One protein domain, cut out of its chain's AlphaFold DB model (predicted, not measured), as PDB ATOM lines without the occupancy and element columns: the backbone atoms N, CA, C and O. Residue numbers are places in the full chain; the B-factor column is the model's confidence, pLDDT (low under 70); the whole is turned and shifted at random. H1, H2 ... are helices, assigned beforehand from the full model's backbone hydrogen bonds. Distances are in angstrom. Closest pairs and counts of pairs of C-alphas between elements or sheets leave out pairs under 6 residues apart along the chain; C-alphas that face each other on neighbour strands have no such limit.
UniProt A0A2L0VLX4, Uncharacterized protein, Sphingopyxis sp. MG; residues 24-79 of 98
ATOM      1  N   GLN A  24      37.003  31.056   4.920       65.31
ATOM      2  CA  GLN A  24      38.343  30.463   5.049       65.31
ATOM      3  C   GLN A  24      38.527  29.650   6.339       65.31
ATOM      4  O   GLN A  24      39.493  28.903   6.452       65.31
ATOM      5  N   ALA A  25      37.618  29.775   7.311       71.00
ATOM      6  CA  ALA A  25      37.664  28.991   8.542       71.00
ATOM      7  C   ALA A  25      37.374  27.492   8.322       71.00
ATOM      8  O   ALA A  25      37.685  26.685   9.194       71.00
ATOM      9  N   TYR A  26      36.763  27.116   7.192       78.06
ATOM     10  CA  TYR A  26      36.334  25.734   6.939       78.06
ATOM     11  C   TYR A  26      36.424  25.290   5.470       78.06
ATOM     12  O   TYR A  26      35.963  24.196   5.144       78.06
ATOM     13  N   ARG A  27      36.986  26.111   4.572       76.88
ATOM     14  CA  ARG A  27      37.131  25.783   3.142       76.88
ATOM     15  C   ARG A  27      38.548  26.046   2.666       76.88
ATOM     16  O   ARG A  27      39.145  27.073   2.992       76.88
ATOM     17  N   ASP A  28      39.046  25.139   1.836       83.88
ATOM     18  CA  ASP A  28      40.375  25.255   1.253       83.88
ATOM     19  C   ASP A  28      40.389  26.284   0.120       83.88
ATOM     20  O   ASP A  28      39.477  26.351  -0.706       83.88
ATOM     21  N   LYS A  29      41.473  27.059   0.021       80.81
ATOM     22  CA  LYS A  29      41.655  28.038  -1.066       80.81
ATOM     23  C   LYS A  29      41.621  27.385  -2.448       80.81
ATOM     24  O   LYS A  29      40.963  27.899  -3.345       80.81
ATOM     25  N   ALA A  30      42.228  26.206  -2.584       82.25
ATOM     26  CA  ALA A  30      42.191  25.431  -3.823       82.25
ATOM     27  C   ALA A  30      40.761  24.997  -4.206       82.25
ATOM     28  O   ALA A  30      40.437  24.906  -5.390       82.25
ATOM     29  N   GLU A  31      39.878  24.758  -3.226       80.25
ATOM     30  CA  GLU A  31      38.461  24.488  -3.497       80.25
ATOM     31  C   GLU A  31      37.765  25.741  -4.048       80.25
ATOM     32  O   GLU A  31      36.996  25.640  -5.004       80.25
ATOM     33  N   LEU A  32      38.052  26.917  -3.483       79.12
ATOM     34  CA  LEU A  32      37.479  28.191  -3.929       79.12
ATOM     35  C   LEU A  32      37.922  28.552  -5.356       79.12
ATOM     36  O   LEU A  32      37.078  28.899  -6.181       79.12
ATOM     37  N   GLU A  33      39.202  28.384  -5.679       81.50
ATOM     38  CA  GLU A  33      39.740  28.609  -7.030       81.50
ATOM     39  C   GLU A  33      39.134  27.628  -8.049       81.50
ATOM     40  O   GLU A  33      38.678  28.016  -9.129       81.50
ATOM     41  N   ALA A  34      39.023  26.343  -7.689       82.62
ATOM     42  CA  ALA A  34      38.368  25.345  -8.536       82.62
ATOM     43  C   ALA A  34      36.878  25.654  -8.779       82.62
ATOM     44  O   ALA A  34      36.297  25.194  -9.766       82.62
ATOM     45  N   MET A  35      36.242  26.413  -7.888       78.75
ATOM     46  CA  MET A  35      34.862  26.860  -8.042       78.75
ATOM     47  C   MET A  35      34.730  28.100  -8.924       78.75
ATOM     48  O   MET A  35      33.765  28.177  -9.681       78.75
ATOM     49  N   GLU A  36      35.692  29.019  -8.876       79.81
ATOM     50  CA  GLU A  36      35.727  30.218  -9.722       79.81
ATOM     51  C   GLU A  36      35.780  29.856 -11.213       79.81
ATOM     52  O   GLU A  36      35.027  30.397 -12.017       79.81
ATOM     53  N   THR A  37      36.537  28.815 -11.578       82.00
ATOM     54  CA  THR A  37      36.565  28.290 -12.963       82.00
ATOM     55  C   THR A  37      35.224  27.732 -13.462       82.00
ATOM     56  O   THR A  37      35.055  27.485 -14.655       82.00
ATOM     57  N   ARG A  38      34.265  27.495 -12.560       84.12
ATOM     58  CA  ARG A  38      32.925  26.970 -12.867       84.12
ATOM     59  C   ARG A  38      31.841  28.025 -12.699       84.12
ATOM     60  O   ARG A  38      30.668  27.665 -12.568       84.12
ATOM     61  N   ASP A  39      32.228  29.292 -12.673       86.06
ATOM     62  CA  ASP A  39      31.293  30.394 -12.569       86.06
ATOM     63  C   ASP A  39      30.310  30.384 -13.759       86.06
ATOM     64  O   ASP A  39      30.727  30.468 -14.922       86.06
ATOM     65  N   PRO A  40      28.994  30.245 -13.507       87.19
ATOM     66  CA  PRO A  40      27.999  30.279 -14.565       87.19
ATOM     67  C   PRO A  40      27.961  31.614 -15.312       87.19
ATOM     68  O   PRO A  40      27.576  31.595 -16.482       87.19
ATOM     69  N   GLU A  41      28.333  32.740 -14.691       88.00
ATOM     70  CA  GLU A  41      28.357  34.035 -15.380       88.00
ATOM     71  C   GLU A  41      29.479  34.071 -16.421       88.00
ATOM     72  O   GLU A  41      29.207  34.328 -17.595       88.00
ATOM     73  N   ALA A  42      30.707  33.707 -16.036       87.38
ATOM     74  CA  ALA A  42      31.828  33.575 -16.965       87.38
ATOM     75  C   ALA A  42      31.523  32.603 -18.123       87.38
ATOM     76  O   ALA A  42      31.755  32.923 -19.293       87.38
ATOM     77  N   ILE A  43      30.929  31.441 -17.820       90.31
ATOM     78  CA  ILE A  43      30.528  30.456 -18.839       90.31
ATOM     79  C   ILE A  43      29.455  31.030 -19.775       90.31
ATOM     80  O   ILE A  43      29.492  30.800 -20.986       90.31
ATOM     81  N   ALA A  44      28.468  31.751 -19.238       89.25
ATOM     82  CA  ALA A  44      27.422  32.371 -20.042       89.25
ATOM     83  C   ALA A  44      27.983  33.482 -20.937       89.25
ATOM     84  O   ALA A  44      27.645  33.522 -22.119       89.25
ATOM     85  N   ALA A  45      28.872  34.328 -20.412       89.06
ATOM     86  CA  ALA A  45      29.539  35.379 -21.171       89.06
ATOM     87  C   ALA A  45      30.312  34.793 -22.360       89.06
ATOM     88  O   ALA A  45      30.086  35.205 -23.495       89.06
ATOM     89  N   GLN A  46      31.124  33.758 -22.130       90.06
ATOM     90  CA  GLN A  46      31.857  33.080 -23.200       90.06
ATOM     91  C   GLN A  46      30.920  32.517 -24.279       90.06
ATOM     92  O   GLN A  46      31.133  32.737 -25.469       90.06
ATOM     93  N   ARG A  47      29.825  31.860 -23.879       93.00
ATOM     94  CA  ARG A  47      28.825  31.336 -24.826       93.00
ATOM     95  C   ARG A  47      28.119  32.428 -25.625       93.00
ATOM     96  O   ARG A  47      27.687  32.175 -26.746       93.00
ATOM     97  N   LEU A  48      27.933  33.612 -25.047       92.06
ATOM     98  CA  LEU A  48      27.331  34.748 -25.741       92.06
ATOM     99  C   LEU A  48      28.301  35.333 -26.771       92.06
ATOM    100  O   LEU A  48      27.876  35.601 -27.893       92.06
ATOM    101  N   LEU A  49      29.591  35.426 -26.437       92.50
ATOM    102  CA  LEU A  49      30.640  35.816 -27.384       92.50
ATOM    103  C   LEU A  49      30.717  34.843 -28.568       92.50
ATOM    104  O   LEU A  49      30.700  35.264 -29.720       92.50
ATOM    105  N   GLU A  50      30.701  33.534 -28.300       93.19
ATOM    106  CA  GLU A  50      30.684  32.487 -29.337       93.19
ATOM    107  C   GLU A  50      29.447  32.564 -30.249       93.19
ATOM    108  O   GLU A  50      29.479  32.123 -31.396       93.19
ATOM    109  N   ARG A  51      28.347  33.145 -29.755       93.31
ATOM    110  CA  ARG A  51      27.109  33.383 -30.511       93.31
ATOM    111  C   ARG A  51      27.087  34.731 -31.241       93.31
ATOM    112  O   ARG A  51      26.068  35.056 -31.847       93.31
ATOM    113  N   GLY A  52      28.178  35.494 -31.197       92.38
ATOM    114  CA  GLY A  52      28.317  36.778 -31.887       92.38
ATOM    115  C   GLY A  52      27.792  37.981 -31.104       92.38
ATOM    116  O   GLY A  52      27.573  39.038 -31.689       92.38
ATOM    117  N   VAL A  53      27.559  37.850 -29.794       91.25
ATOM    118  CA  VAL A  53      27.347  39.027 -28.945       91.25
ATOM    119  C   VAL A  53      28.694  39.705 -28.744       91.25
ATOM    120  O   VAL A  53      29.643  39.078 -28.294       91.25
ATOM    121  N   GLU A  54      28.774  40.990 -29.058       92.06
ATOM    122  CA  GLU A  54      30.002  41.760 -28.886       92.06
ATOM    123  C   GLU A  54      30.351  41.951 -27.406       92.06
ATOM    124  O   GLU A  54      29.479  42.265 -26.588       92.06
ATOM    125  N   GLN A  55      31.642  41.869 -27.074       89.38
ATOM    126  CA  GLN A  55      32.140  42.118 -25.714       89.38
ATOM    127  C   GLN A  55      31.689  43.490 -25.194       89.38
ATOM    128  O   GLN A  55      31.207  43.611 -24.071       89.38
ATOM    129  N   HIS A  56      31.721  44.505 -26.060       90.94
ATOM    130  CA  HIS A  56      31.251  45.851 -25.744       90.94
ATOM    131  C   HIS A  56      29.786  45.878 -25.276       90.94
ATOM    132  O   HIS A  56      29.428  46.670 -24.406       90.94
ATOM    133  N   ARG A  57      28.923  45.003 -25.809       91.06
ATOM    134  CA  ARG A  57      27.522  44.931 -25.381       91.06
ATOM    135  C   ARG A  57      27.387  44.335 -23.981       91.06
ATOM    136  O   ARG A  57      26.541  44.793 -23.218       91.06
ATOM    137  N   LEU A  58      28.212  43.347 -23.640       89.44
ATOM    138  CA  LEU A  58      28.252  42.772 -22.292       89.44
ATOM    139  C   LEU A  58      28.749  43.803 -21.271       89.44
ATOM    140  O   LEU A  58      28.160  43.948 -20.201       89.44
ATOM    141  N   ASP A  59      29.773  44.573 -21.631       91.38
ATOM    142  CA  ASP A  59      30.327  45.614 -20.764       91.38
ATOM    143  C   ASP A  59      29.329  46.762 -20.536       91.38
ATOM    144  O   ASP A  59      29.208  47.272 -19.421       91.38
ATOM    145  N   GLN A  60      28.550  47.129 -21.561       93.31
ATOM    146  CA  GLN A  60      27.453  48.093 -21.420       93.31
ATOM    147  C   GLN A  60      26.407  47.638 -20.402       93.31
ATOM    148  O   GLN A  60      26.025  48.427 -19.541       93.31
ATOM    149  N   ILE A  61      25.970  46.376 -20.473       91.81
ATOM    150  CA  ILE A  61      24.977  45.823 -19.540       91.81
ATOM    151  C   ILE A  61      25.503  45.902 -18.104       91.81
ATOM    152  O   ILE A  61      24.814  46.406 -17.222       91.81
ATOM    153  N   ARG A  62      26.762  45.510 -17.881       90.38
ATOM    154  CA  ARG A  62      27.407  45.605 -16.562       90.38
ATOM    155  C   ARG A  62      27.451  47.043 -16.040       90.38
ATOM    156  O   ARG A  62      27.179  47.288 -14.867       90.38
ATOM    157  N   ALA A  63      27.756  48.008 -16.906       91.94
ATOM    158  CA  ALA A  63      27.771  49.421 -16.536       91.94
ATOM    159  C   ALA A  63      26.364  49.972 -16.231       91.94
ATOM    160  O   ALA A  63      26.204  50.813 -15.344       91.94
ATOM    161  N   GLU A  64      25.339  49.522 -16.957       94.12
ATOM    162  CA  GLU A  64      23.940  49.878 -16.700       94.12
ATOM    163  C   GLU A  64      23.454  49.321 -15.354       94.12
ATOM    164  O   GLU A  64      22.828  50.050 -14.579       94.12
ATOM    165  N   GLU A  65      23.792  48.067 -15.049       94.62
ATOM    166  CA  GLU A  65      23.467  47.405 -13.783       94.62
ATOM    167  C   GLU A  65      24.154  48.073 -12.590       94.62
ATOM    168  O   GLU A  65      23.493  48.346 -11.586       94.62
ATOM    169  N   ALA A  66      25.440  48.417 -12.711       92.50
ATOM    170  CA  ALA A  66      26.168  49.141 -11.668       92.50
ATOM    171  C   ALA A  66      25.472  50.466 -11.317       92.50
ATOM    172  O   ALA A  66      25.163  50.725 -10.154       92.50
ATOM    173  N   LYS A  67      25.097  51.252 -12.333       93.88
ATOM    174  CA  LYS A  67      24.345  52.503 -12.139       93.88
ATOM    175  C   LYS A  67      22.960  52.270 -11.537       93.88
ATOM    176  O   LYS A  67      22.458  53.112 -10.794       93.88
ATOM    177  N   ALA A  68      22.290  51.172 -11.886       94.31
ATOM    178  CA  ALA A  68      20.999  50.831 -11.295       94.31
ATOM    179  C   ALA A  68      21.137  50.485  -9.806       94.31
ATOM    180  O   ALA A  68      20.315  50.933  -9.007       94.31
ATOM    181  N   MET A  69      22.192  49.754  -9.441       94.44
ATOM    182  CA  MET A  69      22.518  49.424  -8.056       94.44
ATOM    183  C   MET A  69      22.827  50.680  -7.238       94.44
ATOM    184  O   MET A  69      22.253  50.860  -6.167       94.44
ATOM    185  N   GLU A  70      23.668  51.574  -7.759       93.56
ATOM    186  CA  GLU A  70      24.000  52.853  -7.119       93.56
ATOM    187  C   GLU A  70      22.736  53.663  -6.809       93.56
ATOM    188  O   GLU A  70      22.497  54.018  -5.655       93.56
ATOM    189  N   ARG A  71      21.854  53.845  -7.801       92.62
ATOM    190  CA  ARG A  71      20.571  54.542  -7.605       92.62
ATOM    191  C   ARG A  71      19.679  53.864  -6.564       92.62
ATOM    192  O   ARG A  71      19.000  54.547  -5.799       92.62
ATOM    193  N   ALA A  72      19.648  52.532  -6.534       93.00
ATOM    194  CA  ALA A  72      18.856  51.788  -5.557       93.00
ATOM    195  C   ALA A  72      19.389  51.979  -4.128       93.00
ATOM    196  O   ALA A  72      18.600  52.155  -3.196       93.00
ATOM    197  N   VAL A  73      20.714  51.990  -3.960       93.56
ATOM    198  CA  VAL A  73      21.374  52.256  -2.676       93.56
ATOM    199  C   VAL A  73      21.114  53.689  -2.224       93.56
ATOM    200  O   VAL A  73      20.698  53.893  -1.087       93.56
ATOM    201  N   GLU A  74      21.288  54.676  -3.104       93.19
ATOM    202  CA  GLU A  74      20.995  56.082  -2.802       93.19
ATOM    203  C   GLU A  74      19.545  56.271  -2.355       93.19
ATOM    204  O   GLU A  74      19.284  56.881  -1.316       93.19
ATOM    205  N   HIS A  75      18.599  55.678  -3.087       91.75
ATOM    206  CA  HIS A  75      17.190  55.711  -2.719       91.75
ATOM    207  C   HIS A  75      16.954  55.097  -1.331       91.75
ATOM    208  O   HIS A  75      16.312  55.719  -0.484       91.75
ATOM    209  N   ALA A  76      17.509  53.911  -1.064       90.44
ATOM    210  CA  ALA A  76      17.368  53.237   0.225       90.44
ATOM    211  C   ALA A  76      17.971  54.040   1.389       90.44
ATOM    212  O   ALA A  76      17.397  54.063   2.475       90.44
ATOM    213  N   LEU A  77      19.100  54.718   1.168       90.00
ATOM    214  CA  LEU A  77      19.741  55.572   2.170       90.00
ATOM    215  C   LEU A  77      18.973  56.874   2.409       90.00
ATOM    216  O   LEU A  77      18.954  57.373   3.534       90.00
ATOM    217  N   SER A  78      18.338  57.420   1.370       90.75
ATOM    218  CA  SER A  78      17.508  58.626   1.472       90.75
ATOM    219  C   SER A  78      16.142  58.370   2.119       90.75
ATOM    220  O   SER A  78      15.488  59.309   2.577       90.75
ATOM    221  N   ALA A  79      15.704  57.109   2.169       87.50
ATOM    222  CA  ALA A  79      14.424  56.739   2.746       87.50
ATOM    223  C   ALA A  79      14.395  57.033   4.253       87.50
ATOM    224  O   ALA A  79      15.325  56.726   5.003       87.50
TER     225      ALA A  79
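AT A GLANCE: This is residues 24 to 79 of the 98 residues of an uncharacterized protein of Sphingopyxis sp. MG (UniProt A0A2L0VLX4). The printed part makes an open, flat V of helices, with one arm built of H1 and H2 one after the other and the other arm of the long helix H3. The corner of the V is the turn at residues 51 to 54, and the space between the arms is empty. There are 56 residues printed, with three named helices in the order H1, H2, H3 and no named strand; the class is all helix. The whole is extended, with a radius of gyration of the C-alphas of 16.6 A and spans of 41 by 41 by 11 A.

HOW THE PARTS SIT: H1, residues 29 to 36, is joined by a tight link of 3 residues to H2, residues 40 to 50, yet the two are apart. A tight link of 4 residues then joins H2 to H3, residues 55 to 78. H2 and H3 are close but not clearly touching, and their closest C-alphas, those of Leu 49 and Gln 55, are 6.7 A apart. They run opposite ways at a steep tilt of 37 degrees, only just beyond shallow. H1 and H3 are apart. In H1, H2 and H3 every O i to N i+4 pair is within hydrogen-bond range.

IN THESE COORDINATES: H1 begins at C-alpha 29, at (41.655, 28.038, -1.066), and is 10.7 A long from first to last C-alpha. H2 is 15.2 A long and ends at C-alpha 50, at (30.684, 32.487, -29.337). H3, 35.0 A long, ends at C-alpha 78, at (17.508, 58.626, 1.472).

THE WHOLE: The two C-alphas farthest apart are those of Glu 50 and Ala 79, at 43.4 A. Residues 59 to 79, of which 59 to 78 belong to H3, stand free. The printed part has no cut and no long link between its helices. The mean pLDDT of the printed part is 88.1, and residue 24 is under 70.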